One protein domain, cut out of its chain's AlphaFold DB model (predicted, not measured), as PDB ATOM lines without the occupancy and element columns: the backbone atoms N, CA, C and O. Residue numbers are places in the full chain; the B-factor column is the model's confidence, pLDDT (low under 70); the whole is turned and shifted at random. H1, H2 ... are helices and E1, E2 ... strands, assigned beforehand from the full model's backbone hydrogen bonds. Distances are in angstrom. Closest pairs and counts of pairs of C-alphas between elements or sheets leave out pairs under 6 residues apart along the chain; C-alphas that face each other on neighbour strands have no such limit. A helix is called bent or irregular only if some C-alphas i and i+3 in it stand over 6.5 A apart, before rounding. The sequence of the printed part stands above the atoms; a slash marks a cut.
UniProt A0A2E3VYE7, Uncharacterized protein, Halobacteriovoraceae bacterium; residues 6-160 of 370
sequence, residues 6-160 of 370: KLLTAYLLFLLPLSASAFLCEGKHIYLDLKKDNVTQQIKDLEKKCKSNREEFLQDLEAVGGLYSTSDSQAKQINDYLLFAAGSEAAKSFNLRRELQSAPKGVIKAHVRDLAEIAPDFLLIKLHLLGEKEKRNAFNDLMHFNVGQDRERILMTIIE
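AT A GLANCE: This is residues 6 to 160 of the 370 residues of an uncharacterized protein of Halobacteriovoraceae bacterium (UniProt A0A2E3VYE7). What shape is this? Two helical lobes share the longest axis: the up-and-down bundle H2, H3, H4, H5, with the strand hairpin E1, E2 over H3 and H2, and a cluster of H6, H8, H9 and H10 about the short H7. H5 and H7 join the lobes. What is it made of? 155 residues are printed, with ten named helices and two named strands in the order H1, E1, E2, H2 to H10; the class is mostly helix, the sheet E1 - E2 antiparallel. It is compact, with a radius of gyration of the C-alphas of 15.9 A and spans of 44, 30 and 28 A.

HOW THE PARTS SIT: What stands with the sheet? E1, residues 20 to 25, and E2, residues 28 to 33, form an antiparallel hairpin, with N 23 and O 30 within hydrogen-bond range at 2.7 A. H2, residues 39 to 49, H3, residues 51 to 68, H4, residues 72 to 85, and H5, residues 88 to 101, form an up-and-down bundle, each running against the one before. The closest C-alphas of E1 and H3, those of Ser 21 and Val 64, are 6.4 A apart. Which helix is the hub? H7, residues 112 to 118, touches H5, the C-alphas of Ser 93 and Ile 118 being closest at 5.5 A, and also H8, residues 120 to 128, H10, residues 148 to 160, and H9, residues 132 to 143, the last with residues 138 to 142 alone. H6, residues 105 to 110, and H7 meet only through their link, and H1, residues 6 to 12, is near H8. And the backbones? Every O i to N i+4 pair is within hydrogen-bond range in H1, H2, H4, H5, H7 and H9, but 12 of 14 in H3, 4 of 5 in H8, 7 of 9 in H10 and 0 of 2 in H6, against 2 of 3 O i to N i+3 pairs there.

IN THESE COORDINATES: Where are the ends? H1 begins at C-alpha 6 at (20.741, -34.071, 58.351) and H10 ends at C-alpha 160 at (35.575, -26.096, 50.129). Which helices are long? H3, 23.5 A from first to last C-alpha, and H10, 20.1 A, are irregular, with C-alphas 52 and 55 8.8 A apart and C-alphas 149 and 152 7.1 A apart.

THE WHOLE: Is it whole? The printed part has no cut and no long link. Where is confidence low? Residues 6 to 36 are among the 55 under 70 in pLDDT.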
ATOM      1  N   LYS A   6      21.021 -33.476  59.666       31.42
ATOM      2  CA  LYS A   6      20.741 -34.071  58.351       31.42
ATOM      3  C   LYS A   6      21.994 -34.552  57.603       31.42
ATOM      4  O   LYS A   6      21.944 -35.590  56.953       31.42
ATOM      5  N   LEU A   7      23.121 -33.840  57.717       33.00
ATOM      6  CA  LEU A   7      24.379 -34.233  57.067       33.00
ATOM      7  C   LEU A   7      25.036 -35.418  57.794       33.00
ATOM      8  O   LEU A   7      25.566 -36.316  57.152       33.00
ATOM      9  N   LEU A   8      24.942 -35.440  59.129       31.72
ATOM     10  CA  LEU A   8      25.458 -36.517  59.978       31.72
ATOM     11  C   LEU A   8      24.627 -37.800  59.823       31.72
ATOM     12  O   LEU A   8      25.189 -38.886  59.760       31.72
ATOM     13  N   THR A   9      23.298 -37.687  59.709       32.94
ATOM     14  CA  THR A   9      22.398 -38.824  59.468       32.94
ATOM     15  C   THR A   9      22.636 -39.429  58.085       32.94
ATOM     16  O   THR A   9      22.724 -40.648  57.971       32.94
ATOM     17  N   ALA A  10      22.842 -38.597  57.057       34.91
ATOM     18  CA  ALA A  10      23.239 -39.070  55.733       34.91
ATOM     19  C   ALA A  10      24.604 -39.781  55.767       34.91
ATOM     20  O   ALA A  10      24.744 -40.836  55.166       34.91
ATOM     21  N   TYR A  11      25.585 -39.264  56.515       36.34
ATOM     22  CA  TYR A  11      26.917 -39.872  56.636       36.34
ATOM     23  C   TYR A  11      26.903 -41.199  57.423       36.34
ATOM     24  O   TYR A  11      27.515 -42.181  57.011       36.34
ATOM     25  N   LEU A  12      26.135 -41.271  58.517       33.84
ATOM     26  CA  LEU A  12      25.937 -42.489  59.318       33.84
ATOM     27  C   LEU A  12      25.207 -43.595  58.542       33.84
ATOM     28  O   LEU A  12      25.463 -44.777  58.767       33.84
ATOM     29  N   LEU A  13      24.346 -43.228  57.588       39.28
ATOM     30  CA  LEU A  13      23.676 -44.169  56.689       39.28
ATOM     31  C   LEU A  13      24.610 -44.788  55.638       39.28
ATOM     32  O   LEU A  13      24.197 -45.758  55.013       39.28
ATOM     33  N   PHE A  14      25.833 -44.281  55.436       42.41
ATOM     34  CA  PHE A  14      26.805 -44.813  54.463       42.41
ATOM     35  C   PHE A  14      27.791 -45.838  55.048       42.41
ATOM     36  O   PHE A  14      28.443 -46.549  54.284       42.41
ATOM     37  N   LEU A  15      27.923 -45.918  56.377       35.00
ATOM     38  CA  LEU A  15      29.007 -46.658  57.043       35.00
ATOM     39  C   LEU A  15      28.600 -48.025  57.616       35.00
ATOM     40  O   LEU A  15      29.456 -48.752  58.116       35.00
ATOM     41  N   LEU A  16      27.323 -48.412  57.540       31.75
ATOM     42  CA  LEU A  16      26.878 -49.716  58.030       31.75
ATOM     43  C   LEU A  16      26.809 -50.740  56.888       31.75
ATOM     44  O   LEU A  16      25.990 -50.586  55.979       31.75
ATOM     45  N   PRO A  17      27.589 -51.839  56.932       37.16
ATOM     46  CA  PRO A  17      27.202 -53.027  56.195       37.16
ATOM     47  C   PRO A  17      25.929 -53.587  56.853       37.16
ATOM     48  O   PRO A  17      25.750 -53.438  58.057       37.16
ATOM     49  N   LEU A  18      25.105 -54.306  56.077       41.25
ATOM     50  CA  LEU A  18      24.026 -55.226  56.505       41.25
ATOM     51  C   LEU A  18      22.579 -54.759  56.257       41.25
ATOM     52  O   LEU A  18      21.832 -54.447  57.172       41.25
ATOM     53  N   SER A  19      22.105 -54.987  55.029       37.97
ATOM     54  CA  SER A  19      20.789 -55.582  54.701       37.97
ATOM     55  C   SER A  19      19.474 -54.963  55.210       37.97
ATOM     56  O   SER A  19      18.421 -55.555  54.976       37.97
ATOM     57  N   ALA A  20      19.503 -53.816  55.883       42.03
ATOM     58  CA  ALA A  20      18.320 -53.136  56.385       42.03
ATOM     59  C   ALA A  20      18.553 -51.623  56.401       42.03
ATOM     60  O   ALA A  20      19.482 -51.118  57.025       42.03
ATOM     61  N   SER A  21      17.680 -50.907  55.704       49.00
ATOM     62  CA  SER A  21      17.707 -49.454  55.561       49.00
ATOM     63  C   SER A  21      16.964 -48.811  56.728       49.00
ATOM     64  O   SER A  21      15.770 -49.061  56.856       49.00
ATOM     65  N   ALA A  22      17.640 -48.041  57.588       48.81
ATOM     66  CA  ALA A  22      17.013 -47.365  58.726       48.81
ATOM     67  C   ALA A  22      16.406 -46.011  58.307       48.81
ATOM     68  O   ALA A  22      17.120 -45.129  57.853       48.81
ATOM     69  N   PHE A  23      15.104 -45.841  58.511       59.97
ATOM     70  CA  PHE A  23      14.312 -44.627  58.293       59.97
ATOM     71  C   PHE A  23      14.010 -43.997  59.646       59.97
ATOM     72  O   PHE A  23      13.627 -44.721  60.565       59.97
ATOM     73  N   LEU A  24      14.140 -42.681  59.795       50.94
ATOM     74  CA  LEU A  24      13.692 -42.019  61.020       50.94
ATOM     75  C   LEU A  24      12.224 -41.614  60.863       50.94
ATOM     76  O   LEU A  24      11.857 -40.887  59.952       50.94
ATOM     77  N   CYS A  25      11.367 -42.092  61.756       58.41
ATOM     78  CA  CYS A  25       9.934 -41.848  61.693       58.41
ATOM     79  C   CYS A  25       9.394 -41.648  63.105       58.41
ATOM     80  O   CYS A  25       9.525 -42.530  63.954       58.41
ATOM     81  N   GLU A  26       8.863 -40.452  63.376       58.91
ATOM     82  CA  GLU A  26       8.419 -40.035  64.718       58.91
ATOM     83  C   GLU A  26       9.491 -40.281  65.809       58.91
ATOM     84  O   GLU A  26       9.195 -40.702  66.927       58.91
ATOM     85  N   GLY A  27      10.772 -40.067  65.472       49.69
ATOM     86  CA  GLY A  27      11.905 -40.279  66.382       49.69
ATOM     87  C   GLY A  27      12.315 -41.744  66.590       49.69
ATOM     88  O   GLY A  27      13.134 -42.025  67.463       49.69
ATOM     89  N   LYS A  28      11.772 -42.689  65.808       52.09
ATOM     90  CA  LYS A  28      12.148 -44.112  65.833       52.09
ATOM     91  C   LYS A  28      12.805 -44.533  64.527       52.09
ATOM     92  O   LYS A  28      12.337 -44.161  63.455       52.09
ATOM     93  N   HIS A  29      13.837 -45.371  64.620       57.78
ATOM     94  CA  HIS A  29      14.389 -46.057  63.457       57.78
ATOM     95  C   HIS A  29      13.459 -47.195  63.026       57.78
ATOM     96  O   HIS A  29      13.124 -48.085  63.808       57.78
ATOM     97  N   ILE A  30      13.028 -47.151  61.775       61.88
ATOM     98  CA  ILE A  30      12.191 -48.147  61.115       61.88
ATOM     99  C   ILE A  30      13.014 -48.764  59.991       61.88
ATOM    100  O   ILE A  30      13.800 -48.061  59.381       61.88
ATOM    101  N   TYR A  31      12.856 -50.054  59.698       65.62
ATOM    102  CA  TYR A  31      13.699 -50.733  58.715       65.62
ATOM    103  C   TYR A  31      12.895 -51.252  57.521       65.62
ATOM    104  O   TYR A  31      11.870 -51.910  57.716       65.62
ATOM    105  N   LEU A  32      13.375 -50.993  56.300       68.25
ATOM    106  CA  LEU A  32      12.916 -51.690  55.094       68.25
ATOM    107  C   LEU A  32      13.784 -52.938  54.899       68.25
ATOM    108  O   LEU A  32      15.002 -52.836  54.729       68.25
ATOM    109  N   ASP A  33      13.157 -54.114  54.950       69.12
ATOM    110  CA  ASP A  33      13.840 -55.390  54.761       69.12
ATOM    111  C   ASP A  33      13.941 -55.699  53.264       69.12
ATOM    112  O   ASP A  33      13.044 -56.294  52.654       69.12
ATOM    113  N   LEU A  34      15.066 -55.285  52.684       66.69
ATOM    114  CA  LEU A  34      15.422 -55.508  51.284       66.69
ATOM    115  C   LEU A  34      15.896 -56.948  51.012       66.69
ATOM    116  O   LEU A  34      16.387 -57.231  49.927       66.69
ATOM    117  N   LYS A  35      15.748 -57.893  51.954       62.97
ATOM    118  CA  LYS A  35      15.951 -59.333  51.694       62.97
ATOM    119  C   LYS A  35      14.669 -60.054  51.265       62.97
ATOM    120  O   LYS A  35      14.737 -61.225  50.897       62.97
ATOM    121  N   LYS A  36      13.505 -59.397  51.317       67.81
ATOM    122  CA  LYS A  36      12.206 -59.989  50.954       67.81
ATOM    123  C   LYS A  36      11.626 -59.337  49.701       67.81
ATOM    124  O   LYS A  36      11.634 -58.120  49.573       67.81
ATOM    125  N   ASP A  37      11.021 -60.140  48.829       70.19
ATOM    126  CA  ASP A  37      10.423 -59.671  47.566       70.19
ATOM    127  C   ASP A  37       9.046 -58.994  47.718       70.19
ATOM    128  O   ASP A  37       8.414 -58.650  46.723       70.19
ATOM    129  N   ASN A  38       8.563 -58.761  48.943       82.25
ATOM    130  CA  ASN A  38       7.291 -58.078  49.221       82.25
ATOM    131  C   ASN A  38       7.466 -56.576  49.537       82.25
ATOM    132  O   ASN A  38       6.722 -56.016  50.348       82.25
ATOM    133  N   VAL A  39       8.452 -55.932  48.906       83.19
ATOM    134  CA  VAL A  39       8.900 -54.563  49.207       83.19
ATOM    135  C   VAL A  39       7.760 -53.546  49.123       83.19
ATOM    136  O   VAL A  39       7.602 -52.740  50.036       83.19
ATOM    137  N   THR A  40       6.892 -53.616  48.105       84.44
ATOM    138  CA  THR A  40       5.754 -52.683  47.981       84.44
ATOM    139  C   THR A  40       4.809 -52.736  49.185       84.44
ATOM    140  O   THR A  40       4.306 -51.701  49.623       84.44
ATOM    141  N   GLN A  41       4.545 -53.926  49.734       85.88
ATOM    142  CA  GLN A  41       3.664 -54.060  50.896       85.88
ATOM    143  C   GLN A  41       4.331 -53.497  52.154       85.88
ATOM    144  O   GLN A  41       3.682 -52.783  52.914       85.88
ATOM    145  N   GLN A  42       5.634 -53.745  52.326       85.00
ATOM    146  CA  GLN A  42       6.402 -53.160  53.422       85.00
ATOM    147  C   GLN A  42       6.361 -51.628  53.367       85.00
ATOM    148  O   GLN A  42       5.999 -51.006  54.360       85.00
ATOM    149  N   ILE A  43       6.627 -51.024  52.202       87.38
ATOM    150  CA  ILE A  43       6.579 -49.565  52.013       87.38
ATOM    151  C   ILE A  43       5.216 -48.998  52.427       87.38
ATOM    152  O   ILE A  43       5.165 -48.042  53.194       87.38
ATOM    153  N   LYS A  44       4.107 -49.610  51.986       86.31
ATOM    154  CA  LYS A  44       2.747 -49.169  52.350       86.31
ATOM    155  C   LYS A  44       2.480 -49.251  53.853       86.31
ATOM    156  O   LYS A  44       1.752 -48.422  54.399       86.31
ATOM    157  N   ASP A  45       3.028 -50.256  54.525       85.81
ATOM    158  CA  ASP A  45       2.868 -50.413  55.969       85.81
ATOM    159  C   ASP A  45       3.759 -49.443  56.758       85.81
ATOM    160  O   ASP A  45       3.351 -48.990  57.829       85.81
ATOM    161  N   LEU A  46       4.926 -49.073  56.222       82.44
ATOM    162  CA  LEU A  46       5.782 -48.026  56.784       82.44
ATOM    163  C   LEU A  46       5.189 -46.628  56.576       82.44
ATOM    164  O   LEU A  46       5.089 -45.872  57.537       82.44
ATOM    165  N   GLU A  47       4.685 -46.312  55.381       84.25
ATOM    166  CA  GLU A  47       4.037 -45.024  55.091       84.25
ATOM    167  C   GLU A  47       2.857 -44.767  56.045       84.25
ATOM    168  O   GLU A  47       2.707 -43.673  56.586       84.25
ATOM    169  N   LYS A  48       2.047 -45.797  56.336       84.25
ATOM    170  CA  LYS A  48       0.949 -45.697  57.315       84.25
ATOM    171  C   LYS A  48       1.424 -45.367  58.729       84.25
ATOM    172  O   LYS A  48       0.665 -44.742  59.468       84.25
ATOM    173  N   LYS A  49       2.620 -45.822  59.110       77.69
ATOM    174  CA  LYS A  49       3.241 -45.520  60.407       77.69
ATOM    175  C   LYS A  49       3.860 -44.122  60.427       77.69
ATOM    176  O   LYS A  49       3.908 -43.528  61.489       77.69
ATOM    177  N   CYS A  50       4.254 -43.588  59.271       73.31
ATOM    178  CA  CYS A  50       4.932 -42.297  59.127       73.31
ATOM    179  C   CYS A  50       4.025 -41.173  58.620       73.31
ATOM    180  O   CYS A  50       4.494 -40.234  57.978       73.31
ATOM    181  N   LYS A  51       2.716 -41.244  58.901       70.69
ATOM    182  CA  LYS A  51       1.716 -40.303  58.367       70.69
ATOM    183  C   LYS A  51       2.027 -38.830  58.643       70.69
ATOM    184  O   LYS A  51       1.655 -38.000  57.820       70.69
ATOM    185  N   SER A  52       2.676 -38.500  59.762       68.50
ATOM    186  CA  SER A  52       3.038 -37.116  60.092       68.50
ATOM    187  C   SER A  52       4.189 -36.566  59.239       68.50
ATOM    188  O   SER A  52       4.246 -35.361  59.030       68.50
ATOM    189  N   ASN A  53       5.066 -37.435  58.715       73.62
ATOM    190  CA  ASN A  53       6.304 -37.076  58.008       73.62
ATOM    191  C   ASN A  53       6.396 -37.790  56.644       73.62
ATOM    192  O   ASN A  53       7.441 -38.310  56.255       73.62
ATOM    193  N   ARG A  54       5.280 -37.850  55.908       81.19
ATOM    194  CA  ARG A  54       5.189 -38.589  54.637       81.19
ATOM    195  C   ARG A  54       6.226 -38.143  53.598       81.19
ATOM    196  O   ARG A  54       6.765 -38.988  52.895       81.19
ATOM    197  N   GLU A  55       6.496 -36.845  53.487       78.44
ATOM    198  CA  GLU A  55       7.470 -36.312  52.520       78.44
ATOM    199  C   GLU A  55       8.903 -36.744  52.845       78.44
ATOM    200  O   GLU A  55       9.616 -37.205  51.958       78.44
ATOM    201  N   GLU A  56       9.292 -36.682  54.118       73.19
ATOM    202  CA  GLU A  56      10.602 -37.140  54.602       73.19
ATOM    203  C   GLU A  56      10.780 -38.646  54.365       73.19
ATOM    204  O   GLU A  56      11.800 -39.079  53.842       73.19
ATOM    205  N   PHE A  57       9.735 -39.441  54.621       79.81
ATOM    206  CA  PHE A  57       9.742 -40.869  54.306       79.81
ATOM    207  C   PHE A  57       9.965 -41.145  52.810       79.81
ATOM    208  O   PHE A  57      10.701 -42.065  52.460       79.81
ATOM    209  N   LEU A  58       9.331 -40.375  51.921       82.38
ATOM    210  CA  LEU A  58       9.493 -40.543  50.473       82.38
ATOM    211  C   LEU A  58      10.901 -40.143  50.005       82.38
ATOM    212  O   LEU A  58      11.465 -40.844  49.167       82.38
ATOM    213  N   GLN A  59      11.479 -39.083  50.579       75.00
ATOM    214  CA  GLN A  59      12.864 -38.667  50.324       75.00
ATOM    215  C   GLN A  59      13.873 -39.723  50.795       75.00
ATOM    216  O   GLN A  59      14.783 -40.091  50.052       75.00
ATOM    217  N   ASP A  60      13.684 -40.278  51.993       73.38
ATOM    218  CA  ASP A  60      14.529 -41.361  52.497       73.38
ATOM    219  C   ASP A  60      14.360 -42.636  51.660       73.38
ATOM    220  O   ASP A  60      15.328 -43.346  51.398       73.38
ATOM    221  N   LEU A  61      13.144 -42.952  51.204       80.94
ATOM    222  CA  LEU A  61      12.889 -44.119  50.355       80.94
ATOM    223  C   LEU A  61      13.584 -43.995  48.996       80.94
ATOM    224  O   LEU A  61      14.151 -44.974  48.511       80.94
ATOM    225  N   GLU A  62      13.568 -42.805  48.402       83.88
ATOM    226  CA  GLU A  62      14.335 -42.476  47.204       83.88
ATOM    227  C   GLU A  62      15.840 -42.656  47.440       83.88
ATOM    228  O   GLU A  62      16.498 -43.413  46.719       83.88
ATOM    229  N   ALA A  63      16.380 -41.993  48.466       72.06
ATOM    230  CA  ALA A  63      17.810 -41.968  48.736       72.06
ATOM    231  C   ALA A  63      18.343 -43.346  49.141       72.06
ATOM    232  O   ALA A  63      19.288 -43.865  48.547       72.06
ATOM    233  N   VAL A  64      17.717 -43.962  50.138       71.81
ATOM    234  CA  VAL A  64      18.174 -45.210  50.742       71.81
ATOM    235  C   VAL A  64      17.768 -46.410  49.885       71.81
ATOM    236  O   VAL A  64      18.565 -47.323  49.689       71.81
ATOM    237  N   GLY A  65      16.577 -46.408  49.282       74.69
ATOM    238  CA  GLY A  65      16.192 -47.454  48.333       74.69
ATOM    239  C   GLY A  65      17.136 -47.513  47.129       74.69
ATOM    240  O   GLY A  65      17.529 -48.606  46.708       74.69
ATOM    241  N   GLY A  66      17.533 -46.351  46.598       74.38
ATOM    242  CA  GLY A  66      18.485 -46.265  45.489       74.38
ATOM    243  C   GLY A  66      19.847 -46.846  45.865       74.38
ATOM    244  O   GLY A  66      20.437 -47.580  45.086       74.38
ATOM    245  N   LEU A  67      20.309 -46.603  47.092       70.50
ATOM    246  CA  LEU A  67      21.610 -47.056  47.587       70.50
ATOM    247  C   LEU A  67      21.650 -48.495  48.112       70.50
ATOM    248  O   LEU A  67      22.716 -48.950  48.500       70.50
ATOM    249  N   TYR A  68      20.539 -49.214  48.225       72.00
ATOM    250  CA  TYR A  68      20.567 -50.542  48.859       72.00
ATOM    251  C   TYR A  68      19.755 -51.607  48.121       72.00
ATOM    252  O   TYR A  68      19.752 -52.770  48.527       72.00
ATOM    253  N   SER A  69      19.086 -51.255  47.020       71.81
ATOM    254  CA  SER A  69      18.329 -52.213  46.213       71.81
ATOM    255  C   SER A  69      19.251 -53.117  45.387       71.81
ATOM    256  O   SER A  69      19.744 -52.764  44.316       71.81
ATOM    257  N   THR A  70      19.458 -54.337  45.885       66.88
ATOM    258  CA  THR A  70      20.377 -55.308  45.272       66.88
ATOM    259  C   THR A  70      19.763 -56.147  44.147       66.88
ATOM    260  O   THR A  70      20.511 -56.732  43.368       66.88
ATOM    261  N   SER A  71      18.427 -56.217  44.025       80.81
ATOM    262  CA  SER A  71      17.752 -56.973  42.955       80.81
ATOM    263  C   SER A  71      16.864 -56.096  42.065       80.81
ATOM    264  O   SER A  71      16.259 -55.123  42.524       80.81
ATOM    265  N   ASP A  72      16.740 -56.461  40.784       84.94
ATOM    266  CA  ASP A  72      15.892 -55.742  39.819       84.94
ATOM    267  C   ASP A  72      14.410 -55.762  40.201       84.94
ATOM    268  O   ASP A  72      13.700 -54.778  39.998       84.94
ATOM    269  N   SER A  73      13.944 -56.864  40.797       84.50
ATOM    270  CA  SER A  73      12.567 -56.997  41.282       84.50
ATOM    271  C   SER A  73      12.262 -55.985  42.390       84.50
ATOM    272  O   SER A  73      11.227 -55.316  42.361       84.50
ATOM    273  N   GLN A  74      13.182 -55.827  43.344       83.69
ATOM    274  CA  GLN A  74      13.047 -54.870  44.444       83.69
ATOM    275  C   GLN A  74      13.108 -53.438  43.933       83.69
ATOM    276  O   GLN A  74      12.260 -52.618  44.280       83.69
ATOM    277  N   ALA A  75      14.085 -53.149  43.075       86.62
ATOM    278  CA  ALA A  75      14.253 -51.819  42.524       86.62
ATOM    279  C   ALA A  75      13.039 -51.388  41.701       86.62
ATOM    280  O   ALA A  75      12.572 -50.262  41.849       86.62
ATOM    281  N   LYS A  76      12.462 -52.301  40.910       90.12
ATOM    282  CA  LYS A  76      11.214 -52.048  40.190       90.12
ATOM    283  C   LYS A  76      10.064 -51.724  41.145       90.12
ATOM    284  O   LYS A  76       9.365 -50.745  40.933       90.12
ATOM    285  N   GLN A  77       9.896 -52.493  42.220       90.00
ATOM    286  CA  GLN A  77       8.841 -52.253  43.211       90.00
ATOM    287  C   GLN A  77       8.967 -50.898  43.926       90.00
ATOM    288  O   GLN A  77       7.948 -50.257  44.186       90.00
ATOM    289  N   ILE A  78      10.191 -50.467  44.249       89.75
ATOM    290  CA  ILE A  78      10.453 -49.154  44.864       89.75
ATOM    291  C   ILE A  78      10.224 -48.039  43.839       89.75
ATOM    292  O   ILE A  78       9.512 -47.081  44.127       89.75
ATOM    293  N   ASN A  79      10.767 -48.187  42.630       92.69
ATOM    294  CA  ASN A  79      10.626 -47.215  41.552       92.69
ATOM    295  C   ASN A  79       9.160 -47.001  41.150       92.69
ATOM    296  O   ASN A  79       8.716 -45.861  41.053       92.69
ATOM    297  N   ASP A  80       8.393 -48.079  40.967       94.38
ATOM    298  CA  ASP A  80       6.968 -48.014  40.623       94.38
ATOM    299  C   ASP A  80       6.165 -47.315  41.733       94.38
ATOM    300  O   ASP A  80       5.241 -46.546  41.460       94.38
ATOM    301  N   TYR A  81       6.542 -47.544  42.995       92.69
ATOM    302  CA  TYR A  81       5.935 -46.862  44.131       92.69
ATOM    303  C   TYR A  81       6.267 -45.364  44.152       92.69
ATOM    304  O   TYR A  81       5.352 -44.550  44.270       92.69
ATOM    305  N   LEU A  82       7.543 -44.987  44.017       92.06
ATOM    306  CA  LEU A  82       7.983 -43.586  43.991       92.06
ATOM    307  C   LEU A  82       7.357 -42.825  42.821       92.06
ATOM    308  O   LEU A  82       6.848 -41.723  43.013       92.06
ATOM    309  N   LEU A  83       7.299 -43.447  41.640       93.38
ATOM    310  CA  LEU A  83       6.667 -42.870  40.458       93.38
ATOM    311  C   LEU A  83       5.199 -42.503  40.716       93.38
ATOM    312  O   LEU A  83       4.742 -41.452  40.274       93.38
ATOM    313  N   PHE A  84       4.473 -43.349  41.450       92.56
ATOM    314  CA  PHE A  84       3.079 -43.102  41.814       92.56
ATOM    315  C   PHE A  84       2.921 -42.113  42.982       92.56
ATOM    316  O   PHE A  84       2.024 -41.273  42.958       92.56
ATOM    317  N   ALA A  85       3.752 -42.225  44.021       88.12
ATOM    318  CA  ALA A  85       3.555 -41.535  45.297       88.12
ATOM    319  C   ALA A  85       4.259 -40.170  45.408       88.12
ATOM    320  O   ALA A  85       3.784 -39.327  46.176       88.12
ATOM    321  N   ALA A  86       5.366 -39.980  44.679       86.69
ATOM    322  CA  ALA A  86       6.257 -38.813  44.720       86.69
ATOM    323  C   ALA A  86       6.548 -38.212  43.326       86.69
ATOM    324  O   ALA A  86       6.996 -37.073  43.231       86.69
ATOM    325  N   GLY A  87       6.255 -38.939  42.243       91.38
ATOM    326  CA  GLY A  87       6.365 -38.454  40.868       91.38
ATOM    327  C   GLY A  87       7.633 -38.905  40.137       91.38
ATOM    328  O   GLY A  87       8.427 -39.713  40.621       91.38
ATOM    329  N   SER A  88       7.800 -38.404  38.911       91.25
ATOM    330  CA  SER A  88       8.848 -38.854  37.987       91.25
ATOM    331  C   SER A  88      10.257 -38.404  38.376       91.25
ATOM    332  O   SER A  88      11.210 -39.114  38.064       91.25
ATOM    333  N   GLU A  89      10.410 -37.271  39.061       87.25
ATOM    334  CA  GLU A  89      11.715 -36.780  39.528       87.25
ATOM    335  C   GLU A  89      12.293 -37.674  40.630       87.25
ATOM    336  O   GLU A  89      13.430 -38.127  40.502       87.25
ATOM    337  N   ALA A  90      11.483 -38.051  41.624       87.19
ATOM    338  CA  ALA A  90      11.888 -38.990  42.674       87.19
ATOM    339  C   ALA A  90      12.287 -40.360  42.094       87.19
ATOM    340  O   ALA A  90      13.310 -40.939  42.456       87.19
ATOM    341  N   ALA A  91      11.524 -40.865  41.118       90.94
ATOM    342  CA  ALA A  91      11.861 -42.103  40.415       90.94
ATOM    343  C   ALA A  91      13.190 -41.995  39.636       90.94
ATOM    344  O   ALA A  91      14.007 -42.918  39.657       90.94
ATOM    345  N   LYS A  92      13.452 -40.864  38.966       90.69
ATOM    346  CA  LYS A  92      14.738 -40.618  38.289       90.69
ATOM    347  C   LYS A  92      15.902 -40.567  39.280       90.69
ATOM    348  O   LYS A  92      16.907 -41.228  39.034       90.69
ATOM    349  N   SER A  93      15.752 -39.850  40.394       88.75
ATOM    350  CA  SER A  93      16.773 -39.765  41.447       88.75
ATOM    351  C   SER A  93      17.111 -41.139  42.020       88.75
ATOM    352  O   SER A  93      18.280 -41.520  42.072       88.75
ATOM    353  N   PHE A  94      16.093 -41.936  42.360       89.75
ATOM    354  CA  PHE A  94      16.261 -43.314  42.823       89.75
ATOM    355  C   PHE A  94      17.107 -44.152  41.848       89.75
ATOM    356  O   PHE A  94      18.077 -44.795  42.258       89.75
ATOM    357  N   ASN A  95      16.773 -44.125  40.553       89.81
ATOM    358  CA  ASN A  95      17.494 -44.905  39.543       89.81
ATOM    359  C   ASN A  95      18.933 -44.415  39.363       89.81
ATOM    360  O   ASN A  95      19.845 -45.237  39.287       89.81
ATOM    361  N   LEU A  96      19.142 -43.097  39.358       87.75
ATOM    362  CA  LEU A  96      20.467 -42.496  39.241       87.75
ATOM    363  C   LEU A  96      21.358 -42.867  40.437       87.75
ATOM    364  O   LEU A  96      22.524 -43.221  40.267       87.75
ATOM    365  N   ARG A  97      20.808 -42.858  41.660       86.12
ATOM    366  CA  ARG A  97      21.519 -43.299  42.872       86.12
ATOM    367  C   ARG A  97      21.907 -44.770  42.802       86.12
ATOM    368  O   ARG A  97      23.041 -45.106  43.138       86.12
ATOM    369  N   ARG A  98      20.995 -45.621  42.330       84.75
ATOM    370  CA  ARG A  98      21.224 -47.060  42.153       84.75
ATOM    371  C   ARG A  98      22.314 -47.353  41.134       84.75
ATOM    372  O   ARG A  98      23.213 -48.143  41.406       84.75
ATOM    373  N   GLU A  99      22.257 -46.695  39.983       84.31
ATOM    374  CA  GLU A  99      23.273 -46.816  38.939       84.31
ATOM    375  C   GLU A  99      24.662 -46.435  39.467       84.31
ATOM    376  O   GLU A  99      25.645 -47.146  39.256       84.31
ATOM    377  N   LEU A 100      24.739 -45.331  40.209       80.06
ATOM    378  CA  LEU A 100      26.005 -44.721  40.610       80.06
ATOM    379  C   LEU A 100      26.516 -45.162  41.984       80.06
ATOM    380  O   LEU A 100      27.620 -44.767  42.381       80.06
ATOM    381  N   GLN A 101      25.765 -45.987  42.715       73.69
ATOM    382  CA  GLN A 101      26.176 -46.517  44.013       73.69
ATOM    383  C   GLN A 101      27.524 -47.241  43.903       73.69
ATOM    384  O   GLN A 101      28.471 -46.864  44.596       73.69
ATOM    385  N   SER A 102      27.603 -48.213  42.991       65.81
ATOM    386  CA  SER A 102      28.759 -49.101  42.786       65.81
ATOM    387  C   SER A 102      29.584 -48.735  41.550       65.81
ATOM    388  O   SER A 102      30.488 -49.475  41.160       65.81
ATOM    389  N   ALA A 103      29.264 -47.615  40.898       67.44
ATOM    390  CA  ALA A 103      29.927 -47.221  39.669       67.44
ATOM    391  C   ALA A 103      31.395 -46.810  39.919       67.44
ATOM    392  O   ALA A 103      31.692 -46.132  40.910       67.44
ATOM    393  N   PRO A 104      32.328 -47.164  39.012       65.75
ATOM    394  CA  PRO A 104      33.702 -46.676  39.059       65.75
ATOM    395  C   PRO A 104      33.760 -45.143  39.062       65.75
ATOM    396  O   PRO A 104      32.921 -44.482  38.448       65.75
ATOM    397  N   LYS A 105      34.810 -44.560  39.663       61.12
ATOM    398  CA  LYS A 105      34.981 -43.094  39.786       61.12
ATOM    399  C   LYS A 105      34.818 -42.332  38.460       61.12
ATOM    400  O   LYS A 105      34.319 -41.211  38.456       61.12
ATOM    401  N   GLY A 106      35.200 -42.941  37.334       58.91
ATOM    402  CA  GLY A 106      35.073 -42.344  35.999       58.91
ATOM    403  C   GLY A 106      33.630 -42.154  35.512       58.91
ATOM    404  O   GLY A 106      33.385 -41.249  34.721       58.91
ATOM    405  N   VAL A 107      32.675 -42.948  36.004       67.06
ATOM    406  CA  VAL A 107      31.253 -42.858  35.624       67.06
ATOM    407  C   VAL A 107      30.589 -41.649  36.282       67.06
ATOM    408  O   VAL A 107      29.810 -40.957  35.638       67.06
ATOM    409  N   ILE A 108      30.985 -41.306  37.516       68.06
ATOM    410  CA  ILE A 108      30.489 -40.113  38.229       68.06
ATOM    411  C   ILE A 108      30.680 -38.855  37.374       68.06
ATOM    412  O   ILE A 108      29.790 -38.012  37.323       68.06
ATOM    413  N   LYS A 109      31.803 -38.758  36.645       69.56
ATOM    414  CA  LYS A 109      32.104 -37.624  35.759       69.56
ATOM    415  C   LYS A 109      31.031 -37.414  34.685       69.56
ATOM    416  O   LYS A 109      30.697 -36.274  34.392       69.56
ATOM    417  N   ALA A 110      30.499 -38.488  34.101       78.62
ATOM    418  CA  ALA A 110      29.493 -38.389  33.045       78.62
ATOM    419  C   ALA A 110      28.134 -37.890  33.567       78.62
ATOM    420  O   ALA A 110      27.386 -37.281  32.811       78.62
ATOM    421  N   HIS A 111      27.857 -38.089  34.858       86.12
ATOM    422  CA  HIS A 111      26.567 -37.798  35.485       86.12
ATOM    423  C   HIS A 111      26.593 -36.601  36.438       86.12
ATOM    424  O   HIS A 111      25.634 -36.390  37.173       86.12
ATOM    425  N   VAL A 112      27.661 -35.797  36.451       85.38
ATOM    426  CA  VAL A 112      27.776 -34.636  37.354       85.38
ATOM    427  C   VAL A 112      26.571 -33.697  37.229       85.38
ATOM    428  O   VAL A 112      26.055 -33.237  38.243       85.38
ATOM    429  N   ARG A 113      26.099 -33.437  36.004       87.06
ATOM    430  CA  ARG A 113      24.944 -32.559  35.750       87.06
ATOM    431  C   ARG A 113      23.630 -33.182  36.212       87.06
ATOM    432  O   ARG A 113      22.902 -32.536  36.957       87.06
ATOM    433  N   ASP A 114      23.384 -34.439  35.847       87.81
ATOM    434  CA  ASP A 114      22.183 -35.178  36.258       87.81
ATOM    435  C   ASP A 114      22.089 -35.264  37.787       87.81
ATOM    436  O   ASP A 114      21.034 -35.047  38.378       87.81
ATOM    437  N   LEU A 115      23.223 -35.530  38.441       86.25
ATOM    438  CA  LEU A 115      23.331 -35.556  39.891       86.25
ATOM    439  C   LEU A 115      23.070 -34.180  40.498       86.25
ATOM    440  O   LEU A 115      22.391 -34.092  41.508       86.25
ATOM    441  N   ALA A 116      23.586 -33.107  39.909       84.81
ATOM    442  CA  ALA A 116      23.355 -31.767  40.429       84.81
ATOM    443  C   ALA A 116      21.873 -31.371  40.345       84.81
ATOM    444  O   ALA A 116      21.350 -30.791  41.288       84.81
ATOM    445  N   GLU A 117      21.202 -31.699  39.239       84.50
ATOM    446  CA  GLU A 117      19.792 -31.362  39.014       84.50
ATOM    447  C   GLU A 117      18.839 -32.216  39.860       84.50
ATOM    448  O   GLU A 117      17.873 -31.693  40.407       84.50
ATOM    449  N   ILE A 118      19.101 -33.522  39.968       83.81
ATOM    450  CA  ILE A 118      18.112 -34.494  40.454       83.81
ATOM    451  C   ILE A 118      18.493 -35.087  41.825       83.81
ATOM    452  O   ILE A 118      17.616 -35.500  42.578       83.81
ATOM    453  N   ALA A 119      19.782 -35.131  42.179       80.44
ATOM    454  CA  ALA A 119      20.275 -35.716  43.434       80.44
ATOM    455  C   ALA A 119      21.472 -34.928  44.025       80.44
ATOM    456  O   ALA A 119      22.567 -35.485  44.199       80.44
ATOM    457  N   PRO A 120      21.311 -33.618  44.305       76.44
ATOM    458  CA  PRO A 120      22.426 -32.727  44.631       76.44
ATOM    459  C   PRO A 120      23.156 -33.106  45.925       76.44
ATOM    460  O   PRO A 120      24.366 -32.940  46.031       76.44
ATOM    461  N   ASP A 121      22.460 -33.661  46.913       70.81
ATOM    462  CA  ASP A 121      23.060 -34.251  48.114       70.81
ATOM    463  C   ASP A 121      23.994 -35.425  47.779       70.81
ATOM    464  O   ASP A 121      25.102 -35.515  48.312       70.81
ATOM    465  N   PHE A 122      23.593 -36.290  46.847       75.50
ATOM    466  CA  PHE A 122      24.393 -37.437  46.438       75.50
ATOM    467  C   PHE A 122      25.622 -37.019  45.634       75.50
ATOM    468  O   PHE A 122      26.698 -37.596  45.806       75.50
ATOM    469  N   LEU A 123      25.490 -35.970  44.816       78.31
ATOM    470  CA  LEU A 123      26.627 -35.331  44.163       78.31
ATOM    471  C   LEU A 123      27.680 -34.899  45.187       78.31
ATOM    472  O   LEU A 123      28.849 -35.234  45.025       78.31
ATOM    473  N   LEU A 124      27.276 -34.191  46.248       73.25
ATOM    474  CA  LEU A 124      28.197 -33.699  47.280       73.25
ATOM    475  C   LEU A 124      28.970 -34.829  47.969       73.25
ATOM    476  O   LEU A 124      30.164 -34.678  48.236       73.25
ATOM    477  N   ILE A 125      28.312 -35.967  48.202       70.88
ATOM    478  CA  ILE A 125      28.940 -37.173  48.755       70.88
ATOM    479  C   ILE A 125      29.950 -37.751  47.758       70.88
ATOM    480  O   ILE A 125      31.098 -38.030  48.107       70.88
ATOM    481  N   LYS A 126      29.555 -37.907  46.491       71.81
ATOM    482  CA  LYS A 126      30.412 -38.493  45.453       71.81
ATOM    483  C   LYS A 126      31.606 -37.602  45.110       71.81
ATOM    484  O   LYS A 126      32.695 -38.130  44.898       71.81
ATOM    485  N   LEU A 127      31.443 -36.277  45.131       69.56
ATOM    486  CA  LEU A 127      32.512 -35.294  44.928       69.56
ATOM    487  C   LEU A 127      33.658 -35.466  45.927       69.56
ATOM    488  O   LEU A 127      34.813 -35.270  45.555       69.56
ATOM    489  N   HIS A 128      33.374 -35.876  47.166       64.75
ATOM    490  CA  HIS A 128      34.410 -36.121  48.169       64.75
ATOM    491  C   HIS A 128      35.379 -37.247  47.756       64.75
ATOM    492  O   HIS A 128      36.571 -37.172  48.039       64.75
ATOM    493  N   LEU A 129      34.896 -38.246  47.008       65.81
ATOM    494  CA  LEU A 129      35.670 -39.418  46.569       65.81
ATOM    495  C   LEU A 129      36.555 -39.158  45.334       65.81
ATOM    496  O   LEU A 129      37.329 -40.037  44.922       65.81
ATOM    497  N   LEU A 130      36.406 -37.986  44.715       69.06
ATOM    498  CA  LEU A 130      37.098 -37.581  43.495       69.06
ATOM    499  C   LEU A 130      38.453 -36.916  43.796       69.06
ATOM    500  O   LEU A 130      38.622 -36.241  44.815       69.06
ATOM    501  N   GLY A 131      39.413 -37.076  42.882       67.56
ATOM    502  CA  GLY A 131      40.671 -36.331  42.912       67.56
ATOM    503  C   GLY A 131      40.468 -34.854  42.560       67.56
ATOM    504  O   GLY A 131      39.408 -34.444  42.080       67.56
ATOM    505  N   GLU A 132      41.485 -34.021  42.795       68.75
ATOM    506  CA  GLU A 132      41.404 -32.573  42.540       68.75
ATOM    507  C   GLU A 132      41.077 -32.238  41.078       68.75
ATOM    508  O   GLU A 132      40.301 -31.322  40.796       68.75
ATOM    509  N   LYS A 133      41.637 -32.998  40.130       74.94
ATOM    510  CA  LYS A 133      41.387 -32.807  38.696       74.94
ATOM    511  C   LYS A 133      39.922 -33.072  38.353       74.94
ATOM    512  O   LYS A 133      39.320 -32.325  37.587       74.94
ATOM    513  N   GLU A 134      39.343 -34.132  38.902       74.69
ATOM    514  CA  GLU A 134      37.945 -34.495  38.698       74.69
ATOM    515  C   GLU A 134      36.997 -33.496  39.363       74.69
ATOM    516  O   GLU A 134      36.033 -33.081  38.724       74.69
ATOM    517  N   LYS A 135      37.306 -33.039  40.585       76.19
ATOM    518  CA  LYS A 135      36.565 -31.961  41.261       76.19
ATOM    519  C   LYS A 135      36.562 -30.677  40.432       76.19
ATOM    520  O   LYS A 135      35.523 -30.040  40.303       76.19
ATOM    521  N   ARG A 136      37.695 -30.329  39.808       75.94
ATOM    522  CA  ARG A 136      37.797 -29.136  38.948       75.94
ATOM    523  C   ARG A 136      36.948 -29.282  37.691       75.94
ATOM    524  O   ARG A 136      36.253 -28.350  37.314       75.94
ATOM    525  N   ASN A 137      36.973 -30.454  37.061       78.69
ATOM    526  CA  ASN A 137      36.109 -30.710  35.909       78.69
ATOM    527  C   ASN A 137      34.627 -30.608  36.296       78.69
ATOM    528  O   ASN A 137      33.866 -29.965  35.585       78.69
ATOM    529  N   ALA A 138      34.237 -31.175  37.443       79.44
ATOM    530  CA  ALA A 138      32.868 -31.081  37.940       79.44
ATOM    531  C   ALA A 138      32.453 -29.629  38.225       79.44
ATOM    532  O   ALA A 138      31.346 -29.231  37.876       79.44
ATOM    533  N   PHE A 139      33.350 -28.820  38.800       79.31
ATOM    534  CA  PHE A 139      33.132 -27.384  38.981       79.31
ATOM    535  C   PHE A 139      32.844 -26.688  37.644       79.31
ATOM    536  O   PHE A 139      31.805 -26.045  37.491       79.31
ATOM    537  N   ASN A 140      33.715 -26.903  36.654       77.88
ATOM    538  CA  ASN A 140      33.582 -26.327  35.316       77.88
ATOM    539  C   ASN A 140      32.273 -26.746  34.630       77.88
ATOM    540  O   ASN A 140      31.612 -25.930  33.988       77.88
ATOM    541  N   ASP A 141      31.874 -28.008  34.794       80.69
ATOM    542  CA  ASP A 141      30.659 -28.547  34.185       80.69
ATOM    543  C   ASP A 141      29.370 -27.979  34.792       80.69
ATOM    544  O   ASP A 141      28.363 -27.896  34.080       80.69
ATOM    545  N   LEU A 142      29.389 -27.598  36.074       81.12
ATOM    546  CA  LEU A 142      28.220 -27.118  36.823       81.12
ATOM    547  C   LEU A 142      28.066 -25.606  36.839       81.12
ATOM    548  O   LEU A 142      26.965 -25.088  37.006       81.12
ATOM    549  N   MET A 143      29.158 -24.887  36.641       75.94
ATOM    550  CA  MET A 143      29.179 -23.434  36.666       75.94
ATOM    551  C   MET A 143      28.200 -22.803  35.675       75.94
ATOM    552  O   MET A 143      27.492 -21.861  36.033       75.94
ATOM    553  N   HIS A 144      28.116 -23.337  34.457       72.75
ATOM    554  CA  HIS A 144      27.193 -22.864  33.419       72.75
ATOM    555  C   HIS A 144      25.901 -23.681  33.344       72.75
ATOM    556  O   HIS A 144      25.063 -23.438  32.474       72.75
ATOM    557  N   PHE A 145      25.737 -24.660  34.232       77.00
ATOM    558  CA  PHE A 145      24.566 -25.513  34.263       77.00
ATOM    559  C   PHE A 145      23.508 -24.924  35.202       77.00
ATOM    560  O   PHE A 145      23.814 -24.442  36.295       77.00
ATOM    561  N   ASN A 146      22.248 -24.930  34.767       71.75
ATOM    562  CA  ASN A 146      21.150 -24.417  35.576       71.75
ATOM    563  C   ASN A 146      20.723 -25.472  36.602       71.75
ATOM    564  O   ASN A 146      19.833 -26.272  36.341       71.75
ATOM    565  N   VAL A 147      21.361 -25.454  37.771       63.69
ATOM    566  CA  VAL A 147      21.073 -26.374  38.886       63.69
ATOM    567  C   VAL A 147      19.977 -25.851  39.832       63.69
ATOM    568  O   VAL A 147      19.855 -26.282  40.977       63.69
ATOM    569  N   GLY A 148      19.210 -24.843  39.405       68.69
ATOM    570  CA  GLY A 148      18.213 -24.201  40.257       68.69
ATOM    571  C   GLY A 148      18.819 -23.605  41.535       68.69
ATOM    572  O   GLY A 148      19.894 -23.004  41.514       68.69
ATOM    573  N   GLN A 149      18.114 -23.760  42.659       67.25
ATOM    574  CA  GLN A 149      18.478 -23.148  43.946       67.25
ATOM    575  C   GLN A 149      19.711 -23.787  44.610       67.25
ATOM    576  O   GLN A 149      20.332 -23.169  45.472       67.25
ATOM    577  N   ASP A 150      20.100 -24.996  44.196       68.69
ATOM    578  CA  ASP A 150      21.226 -25.728  44.783       68.69
ATOM    579  C   ASP A 150      22.580 -25.403  44.142       68.69
ATOM    580  O   ASP A 150      23.619 -25.758  44.705       68.69
ATOM    581  N   ARG A 151      22.596 -24.690  43.004       75.56
ATOM    582  CA  ARG A 151      23.821 -24.356  42.255       75.56
ATOM    583  C   ARG A 151      24.891 -23.753  43.157       75.56
ATOM    584  O   ARG A 151      26.018 -24.236  43.188       75.56
ATOM    585  N   GLU A 152      24.535 -22.711  43.901       70.31
ATOM    586  CA  GLU A 152      25.479 -22.003  44.766       70.31
ATOM    587  C   GLU A 152      25.991 -22.924  45.873       70.31
ATOM    588  O   GLU A 152      27.197 -23.064  46.037       70.31
ATOM    589  N   ARG A 153      25.103 -23.653  46.558       72.50
ATOM    590  CA  ARG A 153      25.491 -24.622  47.595       72.50
ATOM    591  C   ARG A 153      26.491 -25.657  47.069       72.50
ATOM    592  O   ARG A 153      27.476 -25.955  47.748       72.50
ATOM    593  N   ILE A 154      26.257 -26.195  45.873       74.12
ATOM    594  CA  ILE A 154      27.115 -27.214  45.261       74.12
ATOM    595  C   ILE A 154      28.476 -26.633  44.885       74.12
ATOM    596  O   ILE A 154      29.499 -27.191  45.279       74.12
ATOM    597  N   LEU A 155      28.497 -25.499  44.177       76.06
ATOM    598  CA  LEU A 155      29.738 -24.835  43.776       76.06
ATOM    599  C   LEU A 155      30.579 -24.465  45.002       76.06
ATOM    600  O   LEU A 155      31.765 -24.777  45.040       76.06
ATOM    601  N   MET A 156      29.956 -23.910  46.044       69.50
ATOM    602  CA  MET A 156      30.638 -23.571  47.294       69.50
ATOM    603  C   MET A 156      31.223 -24.801  47.991       69.50
ATOM    604  O   MET A 156      32.358 -24.757  48.457       69.50
ATOM    605  N   THR A 157      30.502 -25.922  48.012       68.75
ATOM    606  CA  THR A 157      31.010 -27.167  48.612       68.75
ATOM    607  C   THR A 157      32.180 -27.750  47.810       68.75
ATOM    608  O   THR A 157      33.147 -28.236  48.388       68.75
ATOM    609  N   ILE A 158      32.144 -27.668  46.475       71.25
ATOM    610  CA  ILE A 158      33.279 -28.074  45.631       71.25
ATOM    611  C   ILE A 158      34.504 -27.204  45.932       71.25
ATOM    612  O   ILE A 158      35.607 -27.726  46.088       71.25
ATOM    613  N   ILE A 159      34.298 -25.893  46.062       66.94
ATOM    614  CA  ILE A 159      35.328 -24.923  46.434       66.94
ATOM    615  C   ILE A 159      35.912 -25.244  47.827       66.94
ATOM    616  O   ILE A 159      37.123 -25.145  48.015       66.94
ATOM    617  N   GLU A 160      35.096 -25.664  48.802       62.19
ATOM    618  CA  GLU A 160      35.575 -26.096  50.129       62.19
ATOM    619  C   GLU A 160      36.555 -27.272  50.067       62.19
ATOM    620  O   GLU A 160      37.485 -27.313  50.871       62.19
TER     621      GLU A 160